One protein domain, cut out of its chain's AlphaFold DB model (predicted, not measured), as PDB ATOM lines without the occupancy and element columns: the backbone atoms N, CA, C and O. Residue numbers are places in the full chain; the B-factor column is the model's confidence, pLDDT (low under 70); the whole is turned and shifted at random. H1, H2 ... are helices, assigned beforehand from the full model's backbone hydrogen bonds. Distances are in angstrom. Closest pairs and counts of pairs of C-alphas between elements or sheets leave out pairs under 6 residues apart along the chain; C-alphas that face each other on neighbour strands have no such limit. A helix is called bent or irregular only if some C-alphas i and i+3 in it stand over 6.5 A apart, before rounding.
ATOM      1  N   GLU A   2     -17.528 -57.098 -50.380       59.16
ATOM      2  CA  GLU A   2     -18.758 -56.279 -50.251       59.16
ATOM      3  C   GLU A   2     -18.529 -54.770 -49.983       59.16
ATOM      4  O   GLU A   2     -19.291 -53.924 -50.438       59.16
ATOM      5  N   HIS A   3     -17.459 -54.400 -49.272       62.88
ATOM      6  CA  HIS A   3     -17.114 -52.990 -49.031       62.88
ATOM      7  C   HIS A   3     -16.542 -52.264 -50.261       62.88
ATOM      8  O   HIS A   3     -16.615 -51.041 -50.328       62.88
ATOM      9  N   MET A   4     -15.958 -53.001 -51.208       64.94
ATOM     10  CA  MET A   4     -15.305 -52.434 -52.390       64.94
ATOM     11  C   MET A   4     -16.332 -52.075 -53.467       64.94
ATOM     12  O   MET A   4     -16.221 -51.013 -54.069       64.94
ATOM     13  N   GLU A   5     -17.371 -52.902 -53.632       65.69
ATOM     14  CA  GLU A   5     -18.515 -52.606 -54.511       65.69
ATOM     15  C   GLU A   5     -19.243 -51.336 -54.046       65.69
ATOM     16  O   GLU A   5     -19.436 -50.413 -54.830       65.69
ATOM     17  N   LYS A   6     -19.479 -51.197 -52.733       87.00
ATOM     18  CA  LYS A   6     -20.092 -49.986 -52.157       87.00
ATOM     19  C   LYS A   6     -19.267 -48.721 -52.392       87.00
ATOM     20  O   LYS A   6     -19.832 -47.643 -52.538       87.00
ATOM     21  N   PHE A   7     -17.938 -48.825 -52.390       91.12
ATOM     22  CA  PHE A   7     -17.076 -47.672 -52.646       91.12
ATOM     23  C   PHE A   7     -17.132 -47.242 -54.113       91.12
ATOM     24  O   PHE A   7     -17.239 -46.049 -54.394       91.12
ATOM     25  N   GLN A   8     -17.109 -48.210 -55.030       92.69
ATOM     26  CA  GLN A   8     -17.213 -47.951 -56.461       92.69
ATOM     27  C   GLN A   8     -18.536 -47.251 -56.808       92.69
ATOM     28  O   GLN A   8     -18.521 -46.241 -57.507       92.69
ATOM     29  N   ASP A   9     -19.654 -47.711 -56.240       94.44
ATOM     30  CA  ASP A   9     -20.975 -47.103 -56.449       94.44
ATOM     31  C   ASP A   9     -21.028 -45.636 -55.987       94.44
ATOM     32  O   ASP A   9     -21.628 -44.782 -56.644       94.44
ATOM     33  N   ILE A  10     -20.380 -45.317 -54.860       94.00
ATOM     34  CA  ILE A  10     -20.288 -43.942 -54.342       94.00
ATOM     35  C   ILE A  10     -19.478 -43.060 -55.296       94.00
ATOM     36  O   ILE A  10     -19.844 -41.907 -55.522       94.00
ATOM     37  N   LEU A  11     -18.397 -43.598 -55.858       94.81
ATOM     38  CA  LEU A  11     -17.544 -42.901 -56.820       94.81
ATOM     39  C   LEU A  11     -18.311 -42.589 -58.106       94.81
ATOM     40  O   LEU A  11     -18.333 -41.442 -58.544       94.81
ATOM     41  N   GLU A  12     -19.031 -43.573 -58.645       96.00
ATOM     42  CA  GLU A  12     -19.878 -43.379 -59.822       96.00
ATOM     43  C   GLU A  12     -21.012 -42.380 -59.569       96.00
ATOM     44  O   GLU A  12     -21.343 -41.574 -60.443       96.00
ATOM     45  N   ALA A  13     -21.620 -42.410 -58.381       95.44
ATOM     46  CA  ALA A  13     -22.641 -41.441 -57.998       95.44
ATOM     47  C   ALA A  13     -22.060 -40.025 -57.895       95.44
ATOM     48  O   ALA A  13     -22.666 -39.081 -58.405       95.44
ATOM     49  N   ALA A  14     -20.877 -39.880 -57.291       96.06
ATOM     50  CA  ALA A  14     -20.172 -38.607 -57.211       96.06
ATOM     51  C   ALA A  14     -19.803 -38.087 -58.606       96.06
ATOM     52  O   ALA A  14     -19.980 -36.903 -58.875       96.06
ATOM     53  N   ASP A  15     -19.375 -38.955 -59.525       95.56
ATOM     54  CA  ASP A  15     -18.991 -38.572 -60.887       95.56
ATOM     55  C   ASP A  15     -20.140 -37.984 -61.711       95.56
ATOM     56  O   ASP A  15     -19.892 -37.130 -62.568       95.56
ATOM     57  N   ARG A  16     -21.384 -38.382 -61.418       97.00
ATOM     58  CA  ARG A  16     -22.603 -37.886 -62.080       97.00
ATOM     59  C   ARG A  16     -23.076 -36.518 -61.577       97.00
ATOM     60  O   ARG A  16     -23.986 -35.950 -62.176       97.00
ATOM     61  N   LEU A  17     -22.495 -35.997 -60.496       97.75
ATOM     62  CA  LEU A  17     -22.827 -34.675 -59.965       97.75
ATOM     63  C   LEU A  17     -22.344 -33.550 -60.892       97.75
ATOM     64  O   LEU A  17     -21.373 -33.702 -61.642       97.75
ATOM     65  N   SER A  18     -23.007 -32.395 -60.805       98.31
ATOM     66  CA  SER A  18     -22.509 -31.161 -61.417       98.31
ATOM     67  C   SER A  18     -21.183 -30.736 -60.768       98.31
ATOM     68  O   SER A  18     -20.844 -31.194 -59.679       98.31
ATOM     69  N   LEU A  19     -20.411 -29.860 -61.420       97.69
ATOM     70  CA  LEU A  19     -19.158 -29.363 -60.834       97.69
ATOM     71  C   LEU A  19     -19.400 -28.662 -59.486       97.69
ATOM     72  O   LEU A  19     -18.693 -28.946 -58.525       97.69
ATOM     73  N   GLU A  20     -20.435 -27.825 -59.407       98.25
ATOM     74  CA  GLU A  20     -20.824 -27.114 -58.183       98.25
ATOM     75  C   GLU A  20     -21.209 -28.091 -57.059       98.25
ATOM     76  O   GLU A  20     -20.740 -27.968 -55.929       98.25
ATOM     77  N   ASP A  21     -21.985 -29.132 -57.376       98.12
ATOM     78  CA  ASP A  21     -22.365 -30.149 -56.391       98.12
ATOM     79  C   ASP A  21     -21.170 -31.006 -55.946       98.12
ATOM     80  O   ASP A  21     -21.104 -31.419 -54.786       98.12
ATOM     81  N   LYS A  22     -20.206 -31.276 -56.841       98.12
ATOM     82  CA  LYS A  22     -18.953 -31.966 -56.484       98.12
ATOM     83  C   LYS A  22     -18.133 -31.135 -55.502       98.12
ATOM     84  O   LYS A  22     -17.651 -31.679 -54.512       98.12
ATOM     85  N   GLU A  23     -17.993 -29.836 -55.753       98.12
ATOM     86  CA  GLU A  23     -17.291 -28.911 -54.857       98.12
ATOM     87  C   GLU A  23     -17.979 -28.845 -53.485       98.12
ATOM     88  O   GLU A  23     -17.328 -29.031 -52.454       98.12
ATOM     89  N   ALA A  24     -19.310 -28.724 -53.461       98.12
ATOM     90  CA  ALA A  24     -20.085 -28.754 -52.223       98.12
ATOM     91  C   ALA A  24     -19.942 -30.089 -51.464       98.12
ATOM     92  O   ALA A  24     -19.818 -30.101 -50.235       98.12
ATOM     93  N   LEU A  25     -19.931 -31.223 -52.175       97.56
ATOM     94  CA  LEU A  25     -19.714 -32.540 -51.577       97.56
ATOM     95  C   LEU A  25     -18.330 -32.631 -50.919       97.56
ATOM     96  O   LEU A  25     -18.228 -33.117 -49.791       97.56
ATOM     97  N   ILE A  26     -17.282 -32.148 -51.593       97.62
ATOM     98  CA  ILE A  26     -15.916 -32.123 -51.054       97.62
ATOM     99  C   ILE A  26     -15.873 -31.317 -49.754       97.62
ATOM    100  O   ILE A  26     -15.383 -31.826 -48.743       97.62
ATOM    101  N   ASP A  27     -16.444 -30.114 -49.745       98.25
ATOM    102  CA  ASP A  27     -16.471 -29.247 -48.565       98.25
ATOM    103  C   ASP A  27     -17.172 -29.911 -47.371       98.25
ATOM    104  O   ASP A  27     -16.687 -29.869 -46.233       98.25
ATOM    105  N   VAL A  28     -18.313 -30.558 -47.616       98.00
ATOM    106  CA  VAL A  28     -19.064 -31.267 -46.573       98.00
ATOM    107  C   VAL A  28     -18.267 -32.453 -46.034       98.00
ATOM    108  O   VAL A  28     -18.203 -32.642 -44.816       98.00
ATOM    109  N   LEU A  29     -17.654 -33.255 -46.910       97.38
ATOM    110  CA  LEU A  29     -16.868 -34.419 -46.499       97.38
ATOM    111  C   LEU A  29     -15.627 -34.011 -45.704       97.38
ATOM    112  O   LEU A  29     -15.355 -34.612 -44.666       97.38
ATOM    113  N   GLN A  30     -14.918 -32.961 -46.123       97.94
ATOM    114  CA  GLN A  30     -13.762 -32.443 -45.389       97.94
ATOM    115  C   GLN A  30     -14.137 -31.999 -43.973       97.94
ATOM    116  O   GLN A  30     -13.460 -32.373 -43.014       97.94
ATOM    117  N   ARG A  31     -15.240 -31.255 -43.815       98.00
ATOM    118  CA  ARG A  31     -15.725 -30.832 -42.489       98.00
ATOM    119  C   ARG A  31     -16.045 -32.032 -41.601       98.00
ATOM    120  O   ARG A  31     -15.565 -32.100 -40.474       98.00
ATOM    121  N   ARG A  32     -16.776 -33.014 -42.136       97.44
ATOM    122  CA  ARG A  32     -17.123 -34.241 -41.400       97.44
ATOM    123  C   ARG A  32     -15.889 -35.030 -40.967       97.44
ATOM    124  O   ARG A  32     -15.854 -35.500 -39.837       97.44
ATOM    125  N   LEU A  33     -14.878 -35.147 -41.828       97.81
ATOM    126  CA  LEU A  33     -13.623 -35.826 -41.490       97.81
ATOM    127  C   LEU A  33     -12.878 -35.117 -40.354       97.81
ATOM    128  O   LEU A  33     -12.377 -35.770 -39.441       97.81
ATOM    129  N   VAL A  34     -12.825 -33.782 -40.384       97.69
ATOM    130  CA  VAL A  34     -12.212 -32.994 -39.305       97.69
ATOM    131  C   VAL A  34     -12.948 -33.211 -37.984       97.69
ATOM    132  O   VAL A  34     -12.299 -33.408 -36.955       97.69
ATOM    133  N   ASP A  35     -14.280 -33.210 -37.999       97.69
ATOM    134  CA  ASP A  35     -15.084 -33.408 -36.792       97.69
ATOM    135  C   ASP A  35     -14.919 -34.826 -36.227       97.69
ATOM    136  O   ASP A  35     -14.623 -34.979 -35.041       97.69
ATOM    137  N   GLN A  36     -14.966 -35.856 -37.078       97.06
ATOM    138  CA  GLN A  36     -14.692 -37.241 -36.675       97.06
ATOM    139  C   GLN A  36     -13.299 -37.391 -36.056       97.06
ATOM    140  O   GLN A  36     -13.142 -38.013 -35.004       97.06
ATOM    141  N   ARG A  37     -12.280 -36.767 -36.659       96.81
ATOM    142  CA  ARG A  37     -10.916 -36.826 -36.128       96.81
ATOM    143  C   ARG A  37     -10.796 -36.139 -34.768       96.81
ATOM    144  O   ARG A  37     -10.071 -36.615 -33.898       96.81
ATOM    145  N   ARG A  38     -11.504 -35.026 -34.563       97.50
ATOM    146  CA  ARG A  38     -11.558 -34.343 -33.261       97.50
ATOM    147  C   ARG A  38     -12.225 -35.214 -32.199       97.50
ATOM    148  O   ARG A  38     -11.725 -35.268 -31.079       97.50
ATOM    149  N   GLU A  39     -13.302 -35.915 -32.543       97.38
ATOM    150  CA  GLU A  39     -13.972 -36.855 -31.638       97.38
ATOM    151  C   GLU A  39     -13.085 -38.052 -31.269       97.38
ATOM    152  O   GLU A  39     -13.077 -38.486 -30.117       97.38
ATOM    153  N   GLU A  40     -12.316 -38.590 -32.218       97.06
ATOM    154  CA  GLU A  40     -11.297 -39.616 -31.946       97.06
ATOM    155  C   GLU A  40     -10.258 -39.122 -30.939       97.06
ATOM    156  O   GLU A  40     -10.072 -39.753 -29.901       97.06
ATOM    157  N   ILE A  41      -9.658 -37.956 -31.191       97.12
ATOM    158  CA  ILE A  41      -8.657 -37.359 -30.297       97.12
ATOM    159  C   ILE A  41      -9.250 -37.110 -28.904       97.12
ATOM    160  O   ILE A  41      -8.608 -37.396 -27.896       97.12
ATOM    161  N   ALA A  42     -10.483 -36.604 -28.820       97.12
ATOM    162  CA  ALA A  42     -11.150 -36.387 -27.541       97.12
ATOM    163  C   ALA A  42     -11.338 -37.701 -26.768       97.12
ATOM    164  O   ALA A  42     -11.067 -37.753 -25.568       97.12
ATOM    165  N   ARG A  43     -11.742 -38.782 -27.451       96.50
ATOM    166  CA  ARG A  43     -11.864 -40.114 -26.839       96.50
ATOM    167  C   ARG A  43     -10.521 -40.655 -26.359       96.50
ATOM    168  O   ARG A  43     -10.460 -41.186 -25.252       96.50
ATOM    169  N   GLU A  44      -9.460 -40.505 -27.148       95.75
ATOM    170  CA  GLU A  44      -8.103 -40.916 -26.766       95.75
ATOM    171  C   GLU A  44      -7.606 -40.148 -25.534       95.75
ATOM    172  O   GLU A  44      -7.093 -40.753 -24.593       95.75
ATOM    173  N   ILE A  45      -7.825 -38.830 -25.492       95.62
ATOM    174  CA  ILE A  45      -7.486 -37.991 -24.335       95.62
ATOM    175  C   ILE A  45      -8.242 -38.457 -23.090       95.62
ATOM    176  O   ILE A  45      -7.638 -38.600 -22.027       95.62
ATOM    177  N   GLU A  46      -9.549 -38.699 -23.196       95.75
ATOM    178  CA  GLU A  46     -10.353 -39.171 -22.066       95.75
ATOM    179  C   GLU A  46      -9.904 -40.552 -21.577       95.75
ATOM    180  O   GLU A  46      -9.812 -40.775 -20.369       95.75
ATOM    181  N   ALA A  47      -9.567 -41.466 -22.491       93.31
ATOM    182  CA  ALA A  47      -9.020 -42.774 -22.140       93.31
ATOM    183  C   ALA A  47      -7.686 -42.641 -21.386       93.31
ATOM    184  O   ALA A  47      -7.557 -43.176 -20.284       93.31
ATOM    185  N   ALA A  48      -6.747 -41.851 -21.913       90.19
ATOM    186  CA  ALA A  48      -5.449 -41.611 -21.282       90.19
ATOM    187  C   ALA A  48      -5.584 -40.944 -19.902       90.19
ATOM    188  O   ALA A  48      -4.898 -41.312 -18.947       90.19
ATOM    189  N   ARG A  49      -6.506 -39.979 -19.755       91.75
ATOM    190  CA  ARG A  49      -6.792 -39.340 -18.458       91.75
ATOM    191  C   ARG A  49      -7.331 -40.340 -17.443       91.75
ATOM    192  O   ARG A  49      -6.892 -40.311 -16.296       91.75
ATOM    193  N   ARG A  50      -8.261 -41.211 -17.845       91.25
ATOM    194  CA  ARG A  50      -8.811 -42.259 -16.969       91.25
ATOM    195  C   ARG A  50      -7.743 -43.257 -16.547       91.25
ATOM    196  O   ARG A  50      -7.686 -43.593 -15.369       91.25
ATOM    197  N   GLU A  51      -6.892 -43.693 -17.470       88.88
ATOM    198  CA  GLU A  51      -5.782 -44.602 -17.171       88.88
ATOM    199  C   GLU A  51      -4.838 -43.984 -16.133       88.88
ATOM    200  O   GLU A  51      -4.581 -44.583 -15.087       88.88
ATOM    201  N   PHE A  52      -4.438 -42.727 -16.341       86.94
ATOM    202  CA  PHE A  52      -3.603 -41.998 -15.390       86.94
ATOM    203  C   PHE A  52      -4.270 -41.843 -14.013       86.94
ATOM    204  O   PHE A  52      -3.656 -42.124 -12.984       86.94
ATOM    205  N   GLN A  53      -5.546 -41.446 -13.981       88.88
ATOM    206  CA  GLN A  53      -6.313 -41.282 -12.740       88.88
ATOM    207  C   GLN A  53      -6.574 -42.599 -12.008       88.88
ATOM    208  O   GLN A  53      -6.694 -42.594 -10.784       88.88
ATOM    209  N   SER A  54      -6.639 -43.724 -12.723       89.88
ATOM    210  CA  SER A  54      -6.814 -45.045 -12.115       89.88
ATOM    211  C   SER A  54      -5.605 -45.488 -11.281       89.88
ATOM    212  O   SER A  54      -5.674 -46.508 -10.598       89.88
ATOM    213  N   GLY A  55      -4.499 -44.730 -11.321       82.06
ATOM    214  CA  GLY A  55      -3.293 -44.991 -10.537       82.06
ATOM    215  C   GLY A  55      -2.486 -46.188 -11.037       82.06
ATOM    216  O   GLY A  55      -1.555 -46.620 -10.363       82.06
ATOM    217  N   GLN A  56      -2.836 -46.724 -12.210       77.94
ATOM    218  CA  GLN A  56      -2.148 -47.854 -12.835       77.94
ATOM    219  C   GLN A  56      -0.852 -47.433 -13.546       77.94
ATOM    220  O   GLN A  56      -0.012 -48.280 -13.842       77.94
ATOM    221  N   CYS A  57      -0.638 -46.131 -13.765       80.69
ATOM    222  CA  CYS A  57       0.620 -45.616 -14.293       80.69
ATOM    223  C   CYS A  57       1.705 -45.599 -13.207       80.69
ATOM    224  O   CYS A  57       1.591 -44.897 -12.198       80.69
ATOM    225  N   ARG A  58       2.801 -46.328 -13.434       82.00
ATOM    226  CA  ARG A  58       3.979 -46.290 -12.563       82.00
ATOM    227  C   ARG A  58       4.872 -45.099 -12.944       82.00
ATOM    228  O   ARG A  58       5.249 -44.991 -14.109       82.00
ATOM    229  N   PRO A  59       5.264 -44.222 -12.002       82.25
ATOM    230  CA  PRO A  59       6.252 -43.188 -12.286       82.25
ATOM    231  C   PRO A  59       7.598 -43.840 -12.610       82.25
ATOM    232  O   PRO A  59       8.105 -44.655 -11.835       82.25
ATOM    233  N   MET A  60       8.167 -43.479 -13.758       87.12
ATOM    234  CA  MET A  60       9.419 -44.037 -14.258       87.12
ATOM    235  C   MET A  60      10.279 -42.952 -14.900       87.12
ATOM    236  O   MET A  60       9.766 -42.000 -15.489       87.12
ATOM    237  N   THR A  61      11.598 -43.096 -14.798       92.44
ATOM    238  CA  THR A  61      12.540 -42.265 -15.554       92.44
ATOM    239  C   THR A  61      12.644 -42.756 -17.001       92.44
ATOM    240  O   THR A  61      12.392 -43.936 -17.263       92.44
ATOM    241  N   PRO A  62      13.075 -41.904 -17.950       91.69
ATOM    242  CA  PRO A  62      13.321 -42.336 -19.325       91.69
ATOM    243  C   PRO A  62      14.224 -43.578 -19.418       91.69
ATOM    244  O   PRO A  62      13.920 -44.492 -20.177       91.69
ATOM    245  N   ASP A  63      15.273 -43.669 -18.594       94.12
ATOM    246  CA  ASP A  63      16.171 -44.835 -18.563       94.12
ATOM    247  C   ASP A  63      15.460 -46.124 -18.126       94.12
ATOM    248  O   ASP A  63      15.722 -47.195 -18.673       94.12
ATOM    249  N   GLN A  64      14.540 -46.031 -17.158       92.38
ATOM    250  CA  GLN A  64      13.737 -47.169 -16.704       92.38
ATOM    251  C   GLN A  64      12.769 -47.630 -17.798       92.38
ATOM    252  O   GLN A  64      12.657 -48.830 -18.038       92.38
ATOM    253  N   VAL A  65      12.130 -46.690 -18.501       90.62
ATOM    254  CA  VAL A  65      11.239 -46.995 -19.631       90.62
ATOM    255  C   VAL A  65      12.015 -47.665 -20.766       90.62
ATOM    256  O   VAL A  65      11.607 -48.706 -21.275       90.62
ATOM    257  N   MET A  66      13.180 -47.122 -21.130       92.69
ATOM    258  CA  MET A  66      14.030 -47.695 -22.179       92.69
ATOM    259  C   MET A  66      14.563 -49.084 -21.819       92.69
ATOM    260  O   MET A  66      14.820 -49.882 -22.721       92.69
ATOM    261  N   LYS A  67      14.749 -49.380 -20.529       91.56
ATOM    262  CA  LYS A  67      15.103 -50.720 -20.059       91.56
ATOM    263  C   LYS A  67      13.936 -51.695 -20.236       91.56
ATOM    264  O   LYS A  67      14.139 -52.730 -20.855       91.56
ATOM    265  N   GLU A  68      12.727 -51.339 -19.799       87.81
ATOM    266  CA  GLU A  68      11.542 -52.196 -19.978       87.81
ATOM    267  C   GLU A  68      11.239 -52.479 -21.455       87.81
ATOM    268  O   GLU A  68      10.976 -53.620 -21.817       87.81
ATOM    269  N   ILE A  69      11.348 -51.476 -22.336       89.75
ATOM    270  CA  ILE A  69      11.147 -51.674 -23.783       89.75
ATOM    271  C   ILE A  69      12.143 -52.694 -24.349       89.75
ATOM    272  O   ILE A  69      11.771 -53.531 -25.168       89.75
ATOM    273  N   LYS A  70      13.412 -52.641 -23.923       86.00
ATOM    274  CA  LYS A  70      14.428 -53.615 -24.344       86.00
ATOM    275  C   LYS A  70      14.128 -55.008 -23.790       86.00
ATOM    276  O   LYS A  70      14.249 -55.967 -24.535       86.00
ATOM    277  N   ASP A  71      13.696 -55.105 -22.537       82.81
ATOM    278  CA  ASP A  71      13.388 -56.378 -21.876       82.81
ATOM    279  C   ASP A  71      12.119 -57.064 -22.442       82.81
ATOM    280  O   ASP A  71      11.935 -58.259 -22.249       82.81
ATOM    281  N   VAL A  72      11.234 -56.328 -23.131       79.38
ATOM    282  CA  VAL A  72      10.030 -56.869 -23.804       79.38
ATOM    283  C   VAL A  72      10.297 -57.269 -25.263       79.38
ATOM    284  O   VAL A  72       9.572 -58.088 -25.825       79.38
ATOM    285  N   LEU A  73      11.312 -56.680 -25.899       72.06
ATOM    286  CA  LEU A  73      11.635 -56.895 -27.315       72.06
ATOM    287  C   LEU A  73      12.754 -57.930 -27.553       72.06
ATOM    288  O   LEU A  73      13.068 -58.202 -28.714       72.06
ATOM    289  N   PHE A  74      13.327 -58.510 -26.494       48.28
ATOM    290  CA  PHE A  74      14.375 -59.542 -26.519       48.28
ATOM    291  C   PHE A  74      14.112 -60.624 -25.465       48.28
ATOM    292  O   PHE A  74      14.720 -61.711 -25.595       48.28
TER     293      PHE A  74
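This is residues 2 to 74 of the 74 residues of an uncharacterized protein of Deltaproteobacteria bacterium (UniProt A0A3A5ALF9). One long helix, H2, makes the length of the model, with a shorter helix at each of its ends: H1 folds back from the first end to make an open V with H2, and H3 hangs off the other end beyond a short link. The two short helices project toward the same broad side of H2, far from each other, and the space between them is empty. The printed part has 73 residues with three named helices, in the order H1, H2, H3, and no named strand, and the class is all helix. It is extended, with a radius of gyration of the C-alphas of 22.4 A, and the C-alphas span 59 by 29 by 21 A.

H2, residues 19 to 53, is the longest helix and touches no other helix. H1, residues 2 to 15, is close to H2 but not clearly touching it, with 2 pairs of C-alphas within 8 A. Their closest C-alphas, those of Ala 14 and Lys 22, are 6.8 A apart. The lines of H1 and H2 stand at a steep tilt of 42 degrees, and the two helices run opposite ways. Their centres are 22.4 A apart. H3, residues 62 to 73, is apart from H2, with no C-alpha of the one within 8 A of the other. H1 and H3 are apart too. In H2 and H3 every O i to N i+4 pair is within hydrogen-bond range, and in H1 9 of 10 are.

H2 has 35 residues, from C-alpha 19 at (-19.158, -29.363, -60.834) to C-alpha 53 at (-6.313, -41.282, -12.740), a length of 51.2 A. H1 has 14 residues and measures 20.7 A from its first to its last C-alpha, beginning with C-alpha 2 at (-18.758, -56.279, -50.251). H3 has 12 residues, measures 16.7 A and ends with C-alpha 73 at (11.635, -56.895, -27.315). None of the three helices is bent or irregular.

The outline is only just a rod, with spans of 59 by 29 by 21 A. The two C-alphas farthest apart, those of Ser 18 and Gln 64, are 59.7 A from each other. Residues 2 to 13, which belong to H1, stand free, and so do residues 27 to 74, of which 27 to 53 belong to H2 and 62 to 73 to H3. The link from H1 to H2 is tight, with 3 residues, the link from H2 to H3 is short, with 8 residues, and there is no long link. The printed part has no cut and ends at the chain's last residue, Phe 74. The mean pLDDT of the printed part is 90.6, and residues 2 to 5 and residue 74 are under 70.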